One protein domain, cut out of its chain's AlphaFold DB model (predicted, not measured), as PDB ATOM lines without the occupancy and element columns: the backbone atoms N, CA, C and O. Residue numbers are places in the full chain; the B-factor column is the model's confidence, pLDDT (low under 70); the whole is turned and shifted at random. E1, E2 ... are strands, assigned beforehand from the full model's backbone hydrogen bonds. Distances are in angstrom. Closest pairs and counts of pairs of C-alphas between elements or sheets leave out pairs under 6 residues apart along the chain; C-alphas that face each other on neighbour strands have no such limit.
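AT A GLANCE: This is residues 28 to 149 of the 149 residues of an uncharacterized protein of Myroides marinus (UniProt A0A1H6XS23). Two twisted sheets, E1-E2-E5-E6 and E7-E8-E9, stand face to face as a sandwich, closest along E1 and E7 and wider toward E6 and E9. The small hairpin E3-E4 lies beyond one end of the larger sheet. The printed part has 122 residues with no named helix and nine strands, E1 to E9 in chain order; it is all strand, and each sheet is antiparallel. It is only just compact, close to loose, with a radius of gyration of the C-alphas of 16.4 A, and flat, spanning 53 by 33 by 18 A.

HOW THE PARTS SIT: In the larger sheet, E1, residues 31 to 38, forms a hairpin with E2, residues 47 to 53; N 36 and O 49 are 2.9 A apart. E2 is antiparallel to E5, residues 76 to 83, with N 50 and O 79 at 2.9 A. E5 forms a hairpin with E6, residues 89 to 100, with N 82 and O 90 at 2.9 A. E7, residues 115 to 121, E8, residues 124 to 132, and E9, residues 140 to 147, form a meander, each strand the antiparallel neighbour of the one before; N 126 and O 119 are 2.8 A apart, N 129 and O 143 2.8 A. The closest C-alphas of E1 and E7, Ala 36 and Ser 119, are 5.0 A apart. E6 and E9 are apart. E3, residues 60 to 62, and E4, residues 70 to 72, form a hairpin, with N 61 and O 71 at 2.9 A.

IN THESE COORDINATES: E1 begins at C-alpha 31 (147.022, 114.398, 99.625), is 21.0 A long and bends by 56 degrees at residue 34. E6, 22.0 A, bends by 101 degrees at residue 97. E2 is 20.0 A long, E5 22.4 A, E7 17.9 A and E8 25.7 A. E9, 23.7 A, ends at C-alpha 147 (143.906, 103.617, 120.329).

THE WHOLE: The farthest C-alphas, Ser 86 and Gly 136, are 52.8 A apart. The printed part has no cut. The link from E6 to E7, 14 residues, is long. No printed residue has a pLDDT under 70.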
ATOM      1  N   LYS A  28     146.402 122.587 102.777       95.06
ATOM      2  CA  LYS A  28     146.518 122.949 101.363       95.06
ATOM      3  C   LYS A  28     147.701 122.216 100.727       95.06
ATOM      4  O   LYS A  28     148.776 122.160 101.308       95.06
ATOM      5  N   ASN A  29     147.502 121.724  99.505       95.19
ATOM      6  CA  ASN A  29     148.467 120.942  98.725       95.19
ATOM      7  C   ASN A  29     148.809 119.558  99.298       95.19
ATOM      8  O   ASN A  29     149.612 118.867  98.686       95.19
ATOM      9  N   TRP A  30     148.187 119.114 100.391       97.44
ATOM     10  CA  TRP A  30     148.374 117.755 100.897       97.44
ATOM     11  C   TRP A  30     147.424 116.776 100.205       97.44
ATOM     12  O   TRP A  30     146.371 117.149  99.680       97.44
ATOM     13  N   LYS A  31     147.800 115.499 100.200       97.62
ATOM     14  CA  LYS A  31     147.022 114.398  99.625       97.62
ATOM     15  C   LYS A  31     146.542 113.464 100.721       97.62
ATOM     16  O   LYS A  31     147.295 113.146 101.632       97.62
ATOM     17  N   ILE A  32     145.316 112.965 100.602       97.94
ATOM     18  CA  ILE A  32     144.844 111.845 101.422       97.94
ATOM     19  C   ILE A  32     145.469 110.570 100.851       97.94
ATOM     20  O   ILE A  32     145.277 110.274  99.673       97.94
ATOM     21  N   VAL A  33     146.224 109.842 101.672       97.75
ATOM     22  CA  VAL A  33     146.924 108.607 101.273       97.75
ATOM     23  C   VAL A  33     146.338 107.357 101.923       97.75
ATOM     24  O   VAL A  33     146.546 106.258 101.423       97.75
ATOM     25  N   SER A  34     145.569 107.503 103.004       98.31
ATOM     26  CA  SER A  34     144.800 106.403 103.588       98.31
ATOM     27  C   SER A  34     143.596 106.915 104.370       98.31
ATOM     28  O   SER A  34     143.584 108.060 104.829       98.31
ATOM     29  N   THR A  35     142.574 106.074 104.512       98.38
ATOM     30  CA  THR A  35     141.325 106.410 105.203       98.38
ATOM     31  C   THR A  35     140.785 105.212 105.962       98.38
ATOM     32  O   THR A  35     140.759 104.111 105.415       98.38
ATOM     33  N   ALA A  36     140.235 105.444 107.148       98.50
ATOM     34  CA  ALA A  36     139.422 104.465 107.853       98.50
ATOM     35  C   ALA A  36     138.128 105.107 108.340       98.50
ATOM     36  O   ALA A  36     138.086 106.301 108.636       98.50
ATOM     37  N   LYS A  37     137.072 104.301 108.416       98.38
ATOM     38  CA  LYS A  37     135.781 104.717 108.946       98.38
ATOM     39  C   LYS A  37     135.284 103.719 109.976       98.38
ATOM     40  O   LYS A  37     135.526 102.520 109.841       98.38
ATOM     41  N   GLY A  38     134.628 104.230 111.003       98.31
ATOM     42  CA  GLY A  38     134.073 103.437 112.086       98.31
ATOM     43  C   GLY A  38     133.737 104.323 113.272       98.31
ATOM     44  O   GLY A  38     134.309 105.390 113.428       98.31
ATOM     45  N   ASP A  39     132.805 103.877 114.099       98.38
ATOM     46  CA  ASP A  39     132.417 104.565 115.329       98.38
ATOM     47  C   ASP A  39     133.557 104.457 116.360       98.38
ATOM     48  O   ASP A  39     133.834 103.364 116.858       98.38
ATOM     49  N   LEU A  40     134.286 105.538 116.640       98.38
ATOM     50  CA  LEU A  40     135.410 105.523 117.585       98.38
ATOM     51  C   LEU A  40     134.957 105.840 119.007       98.38
ATOM     52  O   LEU A  40     135.453 105.226 119.953       98.38
ATOM     53  N   ASN A  41     134.024 106.779 119.149       97.50
ATOM     54  CA  ASN A  41     133.568 107.323 120.430       97.50
ATOM     55  C   ASN A  41     132.317 106.612 121.000       97.50
ATOM     56  O   ASN A  41     131.854 106.953 122.090       97.50
ATOM     57  N   LYS A  42     131.803 105.593 120.300       97.50
ATOM     58  CA  LYS A  42     130.649 104.750 120.657       97.50
ATOM     59  C   LYS A  42     129.324 105.504 120.714       97.50
ATOM     60  O   LYS A  42     128.447 105.140 121.505       97.50
ATOM     61  N   ASP A  43     129.156 106.537 119.896       97.38
ATOM     62  CA  ASP A  43     127.896 107.276 119.796       97.38
ATOM     63  C   ASP A  43     126.925 106.698 118.744       97.38
ATOM     64  O   ASP A  43     125.783 107.162 118.622       97.38
ATOM     65  N   GLY A  44     127.341 105.639 118.040       97.38
ATOM     66  CA  GLY A  44     126.579 104.982 116.982       97.38
ATOM     67  C   GLY A  44     126.693 105.660 115.614       97.38
ATOM     68  O   GLY A  44     125.959 105.275 114.698       97.38
ATOM     69  N   ILE A  45     127.571 106.652 115.458       97.56
ATOM     70  CA  ILE A  45     127.829 107.381 114.215       97.56
ATOM     71  C   ILE A  45     129.225 107.014 113.708       97.56
ATOM     72  O   ILE A  45     130.178 106.852 114.457       97.56
ATOM     73  N   GLU A  46     129.344 106.823 112.397       97.69
ATOM     74  CA  GLU A  46     130.623 106.483 111.781       97.69
ATOM     75  C   GLU A  46     131.541 107.716 111.699       97.69
ATOM     76  O   GLU A  46     131.252 108.663 110.956       97.69
ATOM     77  N   ASP A  47     132.658 107.664 112.426       98.38
ATOM     78  CA  ASP A  47     133.730 108.657 112.394       98.38
ATOM     79  C   ASP A  47     134.690 108.417 111.219       98.38
ATOM     80  O   ASP A  47     134.653 107.380 110.543       98.38
ATOM     81  N   LEU A  48     135.570 109.388 110.962       98.44
ATOM     82  CA  LEU A  48     136.526 109.360 109.857       98.44
ATOM     83  C   LEU A  48     137.953 109.579 110.359       98.44
ATOM     84  O   LEU A  48     138.250 110.546 111.052       98.44
ATOM     85  N   VAL A  49     138.861 108.711 109.928       98.38
ATOM     86  CA  VAL A  49     140.299 108.861 110.135       98.38
ATOM     87  C   VAL A  49     140.984 108.997 108.788       98.38
ATOM     88  O   VAL A  49     140.710 108.227 107.867       98.38
ATOM     89  N   LEU A  50     141.883 109.972 108.679       98.31
ATOM     90  CA  LEU A  50     142.660 110.250 107.478       98.31
ATOM     91  C   LEU A  50     144.149 110.161 107.794       98.31
ATOM     92  O   LEU A  50     144.606 110.699 108.802       98.31
ATOM     93  N   ILE A  51     144.905 109.560 106.882       98.06
ATOM     94  CA  ILE A  51     146.341 109.800 106.764       98.06
ATOM     95  C   ILE A  51     146.530 110.734 105.584       98.06
ATOM     96  O   ILE A  51     146.150 110.412 104.454       98.06
ATOM     97  N   VAL A  52     147.090 111.903 105.857       97.88
ATOM     98  CA  VAL A  52     147.403 112.911 104.848       97.88
ATOM     99  C   VAL A  52     148.912 113.026 104.700       97.88
ATOM    100  O   VAL A  52     149.631 112.951 105.690       97.88
ATOM    101  N   LYS A  53     149.392 113.192 103.471       97.75
ATOM    102  CA  LYS A  53     150.806 113.329 103.116       97.75
ATOM    103  C   LYS A  53     151.016 114.677 102.440       97.75
ATOM    104  O   LYS A  53     150.230 115.040 101.557       97.75
ATOM    105  N   ASP A  54     152.069 115.387 102.821       97.00
ATOM    106  CA  ASP A  54     152.526 116.550 102.065       97.00
ATOM    107  C   ASP A  54     152.858 116.149 100.611       97.00
ATOM    108  O   ASP A  54     153.129 114.990 100.292       97.00
ATOM    109  N   ASN A  55     152.773 117.087  99.680       97.19
ATOM    110  CA  ASN A  55     153.073 116.842  98.272       97.19
ATOM    111  C   ASN A  55     153.977 117.945  97.718       97.19
ATOM    112  O   ASN A  55     153.827 118.361  96.565       97.19
ATOM    113  N   ASP A  56     154.917 118.406  98.539       97.88
ATOM    114  CA  ASP A  56     155.983 119.283  98.094       97.88
ATOM    115  C   ASP A  56     156.977 118.489  97.232       97.88
ATOM    116  O   ASP A  56     157.505 117.440  97.614       97.88
ATOM    117  N   ALA A  57     157.217 118.990  96.022       97.38
ATOM    118  CA  ALA A  57     158.189 118.415  95.106       97.38
ATOM    119  C   ALA A  57     159.632 118.593  95.607       97.38
ATOM    120  O   ALA A  57     160.490 117.800  95.233       97.38
ATOM    121  N   SER A  58     159.898 119.593  96.457       97.50
ATOM    122  CA  SER A  58     161.218 119.814  97.061       97.50
ATOM    123  C   SER A  58     161.624 118.688  98.025       97.50
ATOM    124  O   SER A  58     162.809 118.396  98.163       97.50
ATOM    125  N   ASN A  59     160.640 117.980  98.592       97.62
ATOM    126  CA  ASN A  59     160.813 116.812  99.460       97.62
ATOM    127  C   ASN A  59     160.910 115.485  98.682       97.62
ATOM    128  O   ASN A  59     160.786 114.406  99.261       97.62
ATOM    129  N   ARG A  60     161.117 115.539  97.360       97.94
ATOM    130  CA  ARG A  60     161.475 114.372  96.544       97.94
ATOM    131  C   ARG A  60     162.929 114.480  96.133       97.94
ATOM    132  O   ARG A  60     163.278 115.224  95.219       97.94
ATOM    133  N   ILE A  61     163.776 113.746  96.836       97.69
ATOM    134  CA  ILE A  61     165.225 113.905  96.776       97.69
ATOM    135  C   ILE A  61     165.804 112.808  95.887       97.69
ATOM    136  O   ILE A  61     165.442 111.640  96.014       97.69
ATOM    137  N   LYS A  62     166.711 113.172  94.978       97.88
ATOM    138  CA  LYS A  62     167.456 112.189  94.185       97.88
ATOM    139  C   LYS A  62     168.403 111.409  95.099       97.88
ATOM    140  O   LYS A  62     169.157 112.017  95.853       97.88
ATOM    141  N   ASN A  63     168.392 110.087  94.990       96.94
ATOM    142  CA  ASN A  63     169.286 109.204  95.728       96.94
ATOM    143  C   ASN A  63     170.245 108.500  94.764       96.94
ATOM    144  O   ASN A  63     169.822 107.890  93.787       96.94
ATOM    145  N   GLU A  64     171.540 108.614  95.053       95.56
ATOM    146  CA  GLU A  64     172.635 107.992  94.290       95.56
ATOM    147  C   GLU A  64     173.233 106.778  95.030       95.56
ATOM    148  O   GLU A  64     174.225 106.202  94.587       95.56
ATOM    149  N   SER A  65     172.670 106.423  96.190       93.38
ATOM    150  CA  SER A  65     173.071 105.275  97.006       93.38
ATOM    151  C   SER A  65     172.208 104.044  96.691       93.38
ATOM    152  O   SER A  65     171.464 104.008  95.711       93.38
ATOM    153  N   LEU A  66     172.302 103.015  97.536       93.75
ATOM    154  CA  LEU A  66     171.352 101.905  97.542       93.75
ATOM    155  C   LEU A  66     169.929 102.396  97.880       93.75
ATOM    156  O   LEU A  66     169.758 103.460  98.477       93.75
ATOM    157  N   GLY A  67     168.919 101.609  97.504       92.94
ATOM    158  CA  GLY A  67     167.503 101.961  97.646       92.94
ATOM    159  C   GLY A  67     166.898 102.537  96.356       92.94
ATOM    160  O   GLY A  67     167.468 102.367  95.272       92.94
ATOM    161  N   PRO A  68     165.728 103.194  96.428       94.69
ATOM    162  CA  PRO A  68     165.091 103.788  95.262       94.69
ATOM    163  C   PRO A  68     165.842 105.043  94.803       94.69
ATOM    164  O   PRO A  68     166.390 105.784  95.614       94.69
ATOM    165  N   GLY A  69     165.848 105.311  93.493       96.44
ATOM    166  CA  GLY A  69     166.569 106.459  92.915       96.44
ATOM    167  C   GLY A  69     165.967 107.832  93.254       96.44
ATOM    168  O   GLY A  69     166.597 108.865  93.022       96.44
ATOM    169  N   ILE A  70     164.749 107.860  93.799       97.56
ATOM    170  CA  ILE A  70     164.094 109.050  94.348       97.56
ATOM    171  C   ILE A  70     163.501 108.659  95.702       97.56
ATOM    172  O   ILE A  70     162.786 107.664  95.780       97.56
ATOM    173  N   LEU A  71     163.777 109.457  96.731       98.19
ATOM    174  CA  LEU A  71     163.213 109.321  98.072       98.19
ATOM    175  C   LEU A  71     162.113 110.359  98.258       98.19
ATOM    176  O   LEU A  71     162.359 111.553  98.073       98.19
ATOM    177  N   ASP A  72     160.916 109.924  98.637       98.19
ATOM    178  CA  ASP A  72     159.827 110.820  99.011       98.19
ATOM    179  C   ASP A  72     159.791 110.989 100.538       98.19
ATOM    180  O   ASP A  72     159.236 110.176 101.281       98.19
ATOM    181  N   VAL A  73     160.405 112.077 101.006       97.62
ATOM    182  CA  VAL A  73     160.514 112.415 102.432       97.62
ATOM    183  C   VAL A  73     159.391 113.350 102.897       97.62
ATOM    184  O   VAL A  73     159.489 113.977 103.950       97.62
ATOM    185  N   ASN A  74     158.303 113.472 102.124       97.69
ATOM    186  CA  ASN A  74     157.151 114.271 102.537       97.69
ATOM    187  C   ASN A  74     156.536 113.721 103.832       97.69
ATOM    188  O   ASN A  74     156.245 112.526 103.949       97.69
ATOM    189  N   SER A  75     156.292 114.626 104.781       96.50
ATOM    190  CA  SER A  75     155.690 114.290 106.072       96.50
ATOM    191  C   SER A  75     154.262 113.757 105.933       96.50
ATOM    192  O   SER A  75     153.553 114.053 104.963       96.50
ATOM    193  N   ARG A  76     153.835 112.973 106.927       97.38
ATOM    194  CA  ARG A  76     152.472 112.458 107.038       97.38
ATOM    195  C   ARG A  76     151.866 112.820 108.380       97.38
ATOM    196  O   ARG A  76     152.530 112.718 109.407       97.38
ATOM    197  N   ASN A  77     150.579 113.144 108.362       96.62
ATOM    198  CA  ASN A  77     149.800 113.422 109.561       96.62
ATOM    199  C   ASN A  77     148.585 112.500 109.639       96.62
ATOM    200  O   ASN A  77     147.942 112.184 108.635       96.62
ATOM    201  N   LEU A  78     148.254 112.123 110.870       97.50
ATOM    202  CA  LEU A  78     146.999 111.479 111.233       97.50
ATOM    203  C   LEU A  78     145.981 112.564 111.590       97.50
ATOM    204  O   LEU A  78     146.299 113.441 112.393       97.50
ATOM    205  N   LEU A  79     144.774 112.485 111.034       97.75
ATOM    206  CA  LEU A  79     143.628 113.316 111.408       97.75
ATOM    207  C   LEU A  79     142.484 112.408 111.855       97.75
ATOM    208  O   LEU A  79     142.117 111.483 111.127       97.75
ATOM    209  N   ILE A  80     141.909 112.685 113.021       98.00
ATOM    210  CA  ILE A  80     140.780 111.940 113.585       98.00
ATOM    211  C   ILE A  80     139.599 112.896 113.690       98.00
ATOM    212  O   ILE A  80     139.678 113.935 114.346       98.00
ATOM    213  N   LEU A  81     138.515 112.564 112.998       98.25
ATOM    214  CA  LEU A  81     137.364 113.429 112.795       98.25
ATOM    215  C   LEU A  81     136.111 112.739 113.322       98.25
ATOM    216  O   LEU A  81     135.688 111.727 112.760       98.25
ATOM    217  N   PHE A  82     135.490 113.314 114.347       97.94
ATOM    218  CA  PHE A  82     134.200 112.835 114.827       97.94
ATOM    219  C   PHE A  82     133.061 113.417 114.019       97.94
ATOM    220  O   PHE A  82     133.103 114.592 113.635       97.94
ATOM    221  N   LYS A  83     132.050 112.593 113.761       97.19
ATOM    222  CA  LYS A  83     130.879 112.990 112.989       97.19
ATOM    223  C   LYS A  83     129.666 113.149 113.895       97.19
ATOM    224  O   LYS A  83     129.325 112.253 114.651       97.19
ATOM    225  N   ASP A  84     128.968 114.273 113.780       95.06
ATOM    226  CA  ASP A  84     127.736 114.500 114.537       95.06
ATOM    227  C   ASP A  84     126.477 113.965 113.818       95.06
ATOM    228  O   ASP A  84     126.494 113.572 112.645       95.06
ATOM    229  N   LYS A  85     125.335 113.996 114.519       95.06
ATOM    230  CA  LYS A  85     124.017 113.591 113.983       95.06
ATOM    231  C   LYS A  85     123.544 114.445 112.805       95.06
ATOM    232  O   LYS A  85     122.696 113.998 112.038       95.06
ATOM    233  N   SER A  86     124.069 115.660 112.675       92.94
ATOM    234  CA  SER A  86     123.796 116.570 111.559       92.94
ATOM    235  C   SER A  86     124.692 116.274 110.348       92.94
ATOM    236  O   SER A  86     124.522 116.874 109.290       92.94
ATOM    237  N   GLY A  87     125.636 115.340 110.485       91.25
ATOM    238  CA  GLY A  87     126.569 114.925 109.452       91.25
ATOM    239  C   GLY A  87     127.837 115.772 109.356       91.25
ATOM    240  O   GLY A  87     128.618 115.542 108.429       91.25
ATOM    241  N   ASN A  88     128.058 116.725 110.263       94.62
ATOM    242  CA  ASN A  88     129.253 117.566 110.262       94.62
ATOM    243  C   ASN A  88     130.429 116.836 110.903       94.62
ATOM    244  O   ASN A  88     130.257 116.130 111.896       94.62
ATOM    245  N   TYR A  89     131.626 117.063 110.367       96.69
ATOM    246  CA  TYR A  89     132.862 116.583 110.978       96.69
ATOM    247  C   TYR A  89     133.488 117.648 111.878       96.69
ATOM    248  O   TYR A  89     133.508 118.829 111.529       96.69
ATOM    249  N   THR A  90     134.041 117.213 113.007       96.44
ATOM    250  CA  THR A  90     134.895 118.017 113.890       96.44
ATOM    251  C   THR A  90     136.220 117.298 114.107       96.44
ATOM    252  O   THR A  90     136.227 116.101 114.386       96.44
ATOM    253  N   LEU A  91     137.343 118.014 113.999       97.31
ATOM    254  CA  LEU A  91     138.661 117.478 114.345       97.31
ATOM    255  C   LEU A  91     138.738 117.185 115.843       97.31
ATOM    256  O   LEU A  91     138.731 118.106 116.656       97.31
ATOM    257  N   ALA A  92     138.793 115.898 116.179       96.69
ATOM    258  CA  ALA A  92     138.927 115.407 117.541       96.69
ATOM    259  C   ALA A  92     140.397 115.349 117.962       96.69
ATOM    260  O   ALA A  92     140.728 115.723 119.083       96.69
ATOM    261  N   ASP A  93     141.272 114.905 117.057       95.69
ATOM    262  CA  ASP A  93     142.703 114.789 117.326       95.69
ATOM    263  C   ASP A  93     143.526 114.811 116.030       95.69
ATOM    264  O   ASP A  93     143.019 114.525 114.938       95.69
ATOM    265  N   SER A  94     144.810 115.135 116.146       95.12
ATOM    266  CA  SER A  94     145.768 115.025 115.047       95.12
ATOM    267  C   SER A  94     147.199 114.854 115.542       95.12
ATOM    268  O   SER A  94     147.530 115.203 116.671       95.12
ATOM    269  N   ASN A  95     148.079 114.362 114.671       86.62
ATOM    270  CA  ASN A  95     149.508 114.295 114.960       86.62
ATOM    271  C   ASN A  95     150.319 115.010 113.880       86.62
ATOM    272  O   ASN A  95     150.318 114.572 112.732       86.62
ATOM    273  N   SER A  96     151.023 116.074 114.275       77.56
ATOM    274  CA  SER A  96     151.955 116.844 113.439       77.56
ATOM    275  C   SER A  96     153.430 116.631 113.806       77.56
ATOM    276  O   SER A  96     154.293 117.359 113.327       77.56
ATOM    277  N   ASN A  97     153.730 115.671 114.684       81.62
ATOM    278  CA  ASN A  97     155.050 115.489 115.295       81.62
ATOM    279  C   ASN A  97     155.818 114.292 114.702       81.62
ATOM    280  O   ASN A  97     156.746 113.791 115.330       81.62
ATOM    281  N   GLY A  98     155.421 113.806 113.520       85.50
ATOM    282  CA  GLY A  98     156.124 112.730 112.809       85.50
ATOM    283  C   GLY A  98     155.826 111.314 113.307       85.50
ATOM    284  O   GLY A  98     156.605 110.403 113.048       85.50
ATOM    285  N   PHE A  99     154.711 111.094 114.015       92.94
ATOM    286  CA  PHE A  99     154.324 109.743 114.447       92.94
ATOM    287  C   PHE A  99     154.029 108.800 113.276       92.94
ATOM    288  O   PHE A  99     154.292 107.605 113.371       92.94
ATOM    289  N   ILE A 100     153.493 109.334 112.174       96.50
ATOM    290  CA  ILE A 100     153.404 108.598 110.915       96.50
ATOM    291  C   ILE A 100     154.675 108.933 110.120       96.50
ATOM    292  O   ILE A 100     154.819 110.084 109.699       96.50
ATOM    293  N   PRO A 101     155.602 107.978 109.922       95.50
ATOM    294  CA  PRO A 101     156.826 108.232 109.176       95.50
ATOM    295  C   PRO A 101     156.505 108.569 107.717       95.50
ATOM    296  O   PRO A 101     155.472 108.151 107.177       95.50
ATOM    297  N   SER A 102     157.400 109.319 107.075       96.75
ATOM    298  CA  SER A 102     157.395 109.521 105.624       96.75
ATOM    299  C   SER A 102     157.569 108.195 104.875       96.75
ATOM    300  O   SER A 102     157.862 107.158 105.464       96.75
ATOM    301  N   GLU A 103     157.358 108.231 103.560       97.19
ATOM    302  CA  GLU A 103     157.506 107.046 102.700       97.19
ATOM    303  C   GLU A 103     158.947 106.553 102.653       97.19
ATOM    304  O   GLU A 103     159.195 105.355 102.654       97.19
ATOM    305  N   ASN A 104     159.899 107.484 102.661       97.31
ATOM    306  CA  ASN A 104     161.319 107.186 102.756       97.31
ATOM    307  C   ASN A 104     161.995 108.088 103.796       97.31
ATOM    308  O   ASN A 104     161.458 109.138 104.162       97.31
ATOM    309  N   LEU A 105     163.197 107.698 104.221       95.06
ATOM    310  CA  LEU A 105     164.097 108.488 105.063       95.06
ATOM    311  C   LEU A 105     165.386 108.781 104.289       95.06
ATOM    312  O   LEU A 105     165.942 107.894 103.644       95.06
ATOM    313  N   ALA A 106     165.870 110.023 104.334       94.19
ATOM    314  CA  ALA A 106     167.077 110.413 103.599       94.19
ATOM    315  C   ALA A 106     168.345 109.793 104.210       94.19
ATOM    316  O   ALA A 106     169.283 109.436 103.503       94.19
ATOM    317  N   GLU A 107     168.353 109.665 105.532       94.38
ATOM    318  CA  GLU A 107     169.397 109.047 106.340       94.38
ATOM    319  C   GLU A 107     169.384 107.514 106.275       94.38
ATOM    320  O   GLU A 107     170.400 106.890 106.578       94.38
ATOM    321  N   ASP A 108     168.264 106.921 105.848       94.38
ATOM    322  CA  ASP A 108     168.101 105.475 105.697       94.38
ATOM    323  C   ASP A 108     167.339 105.108 104.402       94.38
ATOM    324  O   ASP A 108     166.182 104.679 104.444       94.38
ATOM    325  N   PRO A 109     167.971 105.269 103.219       95.31
ATOM    326  CA  PRO A 109     167.313 105.101 101.916       95.31
ATOM    327  C   PRO A 109     166.822 103.681 101.615       95.31
ATOM    328  O   PRO A 109     166.083 103.464 100.658       95.31
ATOM    329  N   CYS A 110     167.294 102.703 102.384       95.25
ATOM    330  CA  CYS A 110     166.978 101.294 102.202       95.25
ATOM    331  C   CYS A 110     165.730 100.861 102.971       95.25
ATOM    332  O   CYS A 110     165.248  99.751 102.733       95.25
ATOM    333  N   LEU A 111     165.247 101.693 103.899       95.25
ATOM    334  CA  LEU A 111     163.995 101.465 104.600       95.25
ATOM    335  C   LEU A 111     162.828 101.709 103.633       95.25
ATOM    336  O   LEU A 111     162.630 102.820 103.136       95.25
ATOM    337  N   GLU A 112     162.065 100.652 103.375       94.81
ATOM    338  CA  GLU A 112     160.807 100.739 102.635       94.81
ATOM    339  C   GLU A 112     159.740 101.454 103.465       94.81
ATOM    340  O   GLU A 112     159.855 101.526 104.690       94.81
ATOM    341  N   ASP A 113     158.689 101.937 102.798       96.88
ATOM    342  CA  ASP A 113     157.590 102.660 103.441       96.88
ATOM    343  C   ASP A 113     157.050 101.907 104.666       96.88
ATOM    344  O   ASP A 113     156.381 100.877 104.511       96.88
ATOM    345  N   PRO A 114     157.289 102.417 105.889       96.38
ATOM    346  CA  PRO A 114     156.899 101.684 107.073       96.38
ATOM    347  C   PRO A 114     155.393 101.687 107.299       96.38
ATOM    348  O   PRO A 114     154.901 100.855 108.051       96.38
ATOM    349  N   PHE A 115     154.643 102.633 106.729       97.62
ATOM    350  CA  PHE A 115     153.208 102.735 106.974       97.62
ATOM    351  C   PHE A 115     152.445 101.696 106.149       97.62
ATOM    352  O   PHE A 115     152.378 101.777 104.927       97.62
ATOM    353  N   ASN A 116     151.810 100.741 106.829       97.19
ATOM    354  CA  ASN A 116     151.094  99.649 106.174       97.19
ATOM    355  C   ASN A 116     149.574  99.880 106.125       97.19
ATOM    356  O   ASN A 116     148.898  99.377 105.228       97.19
ATOM    357  N   GLY A 117     149.009 100.648 107.060       97.38
ATOM    358  CA  GLY A 117     147.598 101.010 106.980       97.38
ATOM    359  C   GLY A 117     146.988 101.567 108.257       97.38
ATOM    360  O   GLY A 117     147.577 101.556 109.337       97.38
ATOM    361  N   VAL A 118     145.755 102.044 108.101       98.44
ATOM    362  CA  VAL A 118     144.883 102.476 109.191       98.44
ATOM    363  C   VAL A 118     143.543 101.759 109.082       98.44
ATOM    364  O   VAL A 118     143.004 101.593 107.988       98.44
ATOM    365  N   SER A 119     142.990 101.319 110.209       98.62
ATOM    366  CA  SER A 119     141.669 100.691 110.256       98.62
ATOM    367  C   SER A 119     140.949 100.983 111.568       98.62
ATOM    368  O   SER A 119     141.561 101.386 112.557       98.62
ATOM    369  N   ILE A 120     139.630 100.783 111.580       98.62
ATOM    370  CA  ILE A 120     138.816 100.849 112.794       98.62
ATOM    371  C   ILE A 120     138.093  99.516 112.941       98.62
ATOM    372  O   ILE A 120     137.299  99.128 112.085       98.62
ATOM    373  N   VAL A 121     138.373  98.797 114.028       98.06
ATOM    374  CA  VAL A 121     137.780  97.481 114.298       98.06
ATOM    375  C   VAL A 121     137.232  97.468 115.713       98.06
ATOM    376  O   VAL A 121     137.985  97.607 116.673       98.06
ATOM    377  N   LYS A 122     135.914  97.263 115.852       97.00
ATOM    378  CA  LYS A 122     135.223  97.234 117.157       97.00
ATOM    379  C   LYS A 122     135.552  98.468 118.017       97.00
ATOM    380  O   LYS A 122     135.974  98.327 119.164       97.00
ATOM    381  N   ASN A 123     135.399  99.658 117.427       98.25
ATOM    382  CA  ASN A 123     135.656 100.957 118.064       98.25
ATOM    383  C   ASN A 123     137.118 101.172 118.518       98.25
ATOM    384  O   ASN A 123     137.391 101.962 119.416       98.25
ATOM    385  N   ILE A 124     138.071 100.435 117.940       98.38
ATOM    386  CA  ILE A 124     139.507 100.600 118.192       98.38
ATOM    387  C   ILE A 124     140.148 101.091 116.901       98.38
ATOM    388  O   ILE A 124     140.053 100.407 115.881       98.38
ATOM    389  N   LEU A 125     140.823 102.238 116.966       98.56
ATOM    390  CA  LEU A 125     141.694 102.711 115.894       98.56
ATOM    391  C   LEU A 125     142.979 101.884 115.904       98.56
ATOM    392  O   LEU A 125     143.646 101.786 116.936       98.56
ATOM    393  N   ILE A 126     143.320 101.301 114.763       98.62
ATOM    394  CA  ILE A 126     144.500 100.466 114.566       98.62
ATOM    395  C   ILE A 126     145.378 101.114 113.498       98.62
ATOM    396  O   ILE A 126     144.896 101.434 112.412       98.62
ATOM    397  N   LEU A 127     146.657 101.298 113.819       98.25
ATOM    398  CA  LEU A 127     147.696 101.719 112.880       98.25
ATOM    399  C   LEU A 127     148.736 100.612 112.779       98.25
ATOM    400  O   LEU A 127     149.314 100.222 113.795       98.25
ATOM    401  N   ASP A 128     148.955 100.126 111.564       98.25
ATOM    402  CA  ASP A 128     149.892  99.049 111.277       98.25
ATOM    403  C   ASP A 128     151.113  99.593 110.542       98.25
ATOM    404  O   ASP A 128     150.996 100.341 109.567       98.25
ATOM    405  N   PHE A 129     152.286  99.169 111.004       98.06
ATOM    406  CA  PHE A 129     153.577  99.512 110.432       98.06
ATOM    407  C   PHE A 129     154.390  98.253 110.143       98.06
ATOM    408  O   PHE A 129     154.355  97.294 110.918       98.06
ATOM    409  N   ASN A 130     155.145  98.260 109.047       96.69
ATOM    410  CA  ASN A 130     156.042  97.186 108.645       96.69
ATOM    411  C   ASN A 130     157.401  97.756 108.226       96.69
ATOM    412  O   ASN A 130     157.527  98.362 107.172       96.69
ATOM    413  N   TYR A 131     158.419  97.534 109.045       95.31
ATOM    414  CA  TYR A 131     159.783  97.978 108.800       95.31
ATOM    415  C   TYR A 131     160.557  96.862 108.103       95.31
ATOM    416  O   TYR A 131     160.863  95.829 108.710       95.31
ATOM    417  N   TRP A 132     160.874  97.090 106.831       93.81
ATOM    418  CA  TRP A 132     161.620  96.183 105.965       93.81
ATOM    419  C   TRP A 132     162.713  96.948 105.217       93.81
ATOM    420  O   TRP A 132     162.514  98.090 104.811       93.81
ATOM    421  N   TYR A 133     163.848  96.289 104.990       94.00
ATOM    422  CA  TYR A 133     164.996  96.861 104.293       94.00
ATOM    423  C   TYR A 133     165.237  96.153 102.959       94.00
ATOM    424  O   TYR A 133     165.524  94.956 102.936       94.00
ATOM    425  N   SER A 134     165.183  96.877 101.840       91.00
ATOM    426  CA  SER A 134     165.332  96.285 100.497       91.00
ATOM    427  C   SER A 134     166.781  96.029 100.068       91.00
ATOM    428  O   SER A 134     167.031  95.269  99.133       91.00
ATOM    429  N   CYS A 135     167.760  96.566 100.795       91.62
ATOM    430  CA  CYS A 135     169.185  96.475 100.464       91.62
ATOM    431  C   CYS A 135     169.886  95.214 101.007       91.62
ATOM    432  O   CYS A 135     171.040  95.268 101.431       91.62
ATOM    433  N   GLY A 136     169.194  94.071 101.004       83.56
ATOM    434  CA  GLY A 136     169.776  92.767 101.348       83.56
ATOM    435  C   GLY A 136     169.792  92.413 102.839       83.56
ATOM    436  O   GLY A 136     170.386  91.400 103.210       83.56
ATOM    437  N   SER A 137     169.126  93.192 103.697       81.75
ATOM    438  CA  SER A 137     168.858  92.745 105.067       81.75
ATOM    439  C   SER A 137     167.735  91.706 105.075       81.75
ATOM    440  O   SER A 137     166.787  91.788 104.302       81.75
ATOM    441  N   SER A 138     167.827  90.724 105.973       75.88
ATOM    442  CA  SER A 138     166.743  89.763 106.237       75.88
ATOM    443  C   SER A 138     165.879  90.159 107.442       75.88
ATOM    444  O   SER A 138     164.958  89.427 107.799       75.88
ATOM    445  N   SER A 139     166.187  91.279 108.107       75.25
ATOM    446  CA  SER A 139     165.439  91.740 109.276       75.25
ATOM    447  C   SER A 139     164.167  92.463 108.855       75.25
ATOM    448  O   SER A 139     164.227  93.474 108.153       75.25
ATOM    449  N   SER A 140     163.034  91.991 109.361       87.88
ATOM    450  CA  SER A 140     161.758  92.681 109.266       87.88
ATOM    451  C   SER A 140     161.112  92.770 110.638       87.88
ATOM    452  O   SER A 140     161.316  91.910 111.499       87.88
ATOM    453  N   SER A 141     160.351  93.832 110.869       94.25
ATOM    454  CA  SER A 141     159.551  93.959 112.081       94.25
ATOM    455  C   SER A 141     158.229  94.633 111.768       94.25
ATOM    456  O   SER A 141     158.158  95.514 110.919       94.25
ATOM    457  N   SER A 142     157.169  94.219 112.451       96.50
ATOM    458  CA  SER A 142     155.863  94.855 112.326       96.50
ATOM    459  C   SER A 142     155.426  95.387 113.678       96.50
ATOM    460  O   SER A 142     155.607  94.726 114.703       96.50
ATOM    461  N   ILE A 143     154.858  96.587 113.678       97.44
ATOM    462  CA  ILE A 143     154.380  97.265 114.880       97.44
ATOM    463  C   ILE A 143     152.924  97.648 114.651       97.44
ATOM    464  O   ILE A 143     152.594  98.284 113.656       97.44
ATOM    465  N   THR A 144     152.061  97.293 115.598       98.31
ATOM    466  CA  THR A 144     150.650  97.678 115.583       98.31
ATOM    467  C   THR A 144     150.349  98.541 116.799       98.31
ATOM    468  O   THR A 144     150.489  98.089 117.938       98.31
ATOM    469  N   TYR A 145     149.861  99.755 116.566       98.00
ATOM    470  CA  TYR A 145     149.338 100.627 117.612       98.00
ATOM    471  C   TYR A 145     147.818 100.545 117.663       98.00
ATOM    472  O   TYR A 145     147.153 100.435 116.633       98.00
ATOM    473  N   LYS A 146     147.263 100.599 118.876       98.12
ATOM    474  CA  LYS A 146     145.820 100.541 119.116       98.12
ATOM    475  C   LYS A 146     145.401 101.673 120.039       98.12
ATOM    476  O   LYS A 146     145.903 101.759 121.157       98.12
ATOM    477  N   PHE A 147     144.447 102.478 119.591       96.88
ATOM    478  CA  PHE A 147     143.906 103.617 120.329       96.88
ATOM    479  C   PHE A 147     142.411 103.428 120.574       96.88
ATOM    480  O   PHE A 147     141.712 102.766 119.801       96.88
ATOM    481  N   ARG A 148     141.927 103.992 121.677       95.44
ATOM    482  CA  ARG A 148     140.515 104.007 122.061       95.44
ATOM    483  C   ARG A 148     140.138 105.414 122.494       95.44
ATOM    484  O   ARG A 148     140.975 106.093 123.088       95.44
ATOM    485  N   TYR A 149     138.889 105.771 122.225       90.19
ATOM    486  CA  TYR A 149     138.233 106.989 122.681       90.19
ATOM    487  C   TYR A 149     137.138 106.657 123.702       90.19
ATOM    488  O   TYR A 149     136.673 105.485 123.730       90.19
TER     489      TYR A 149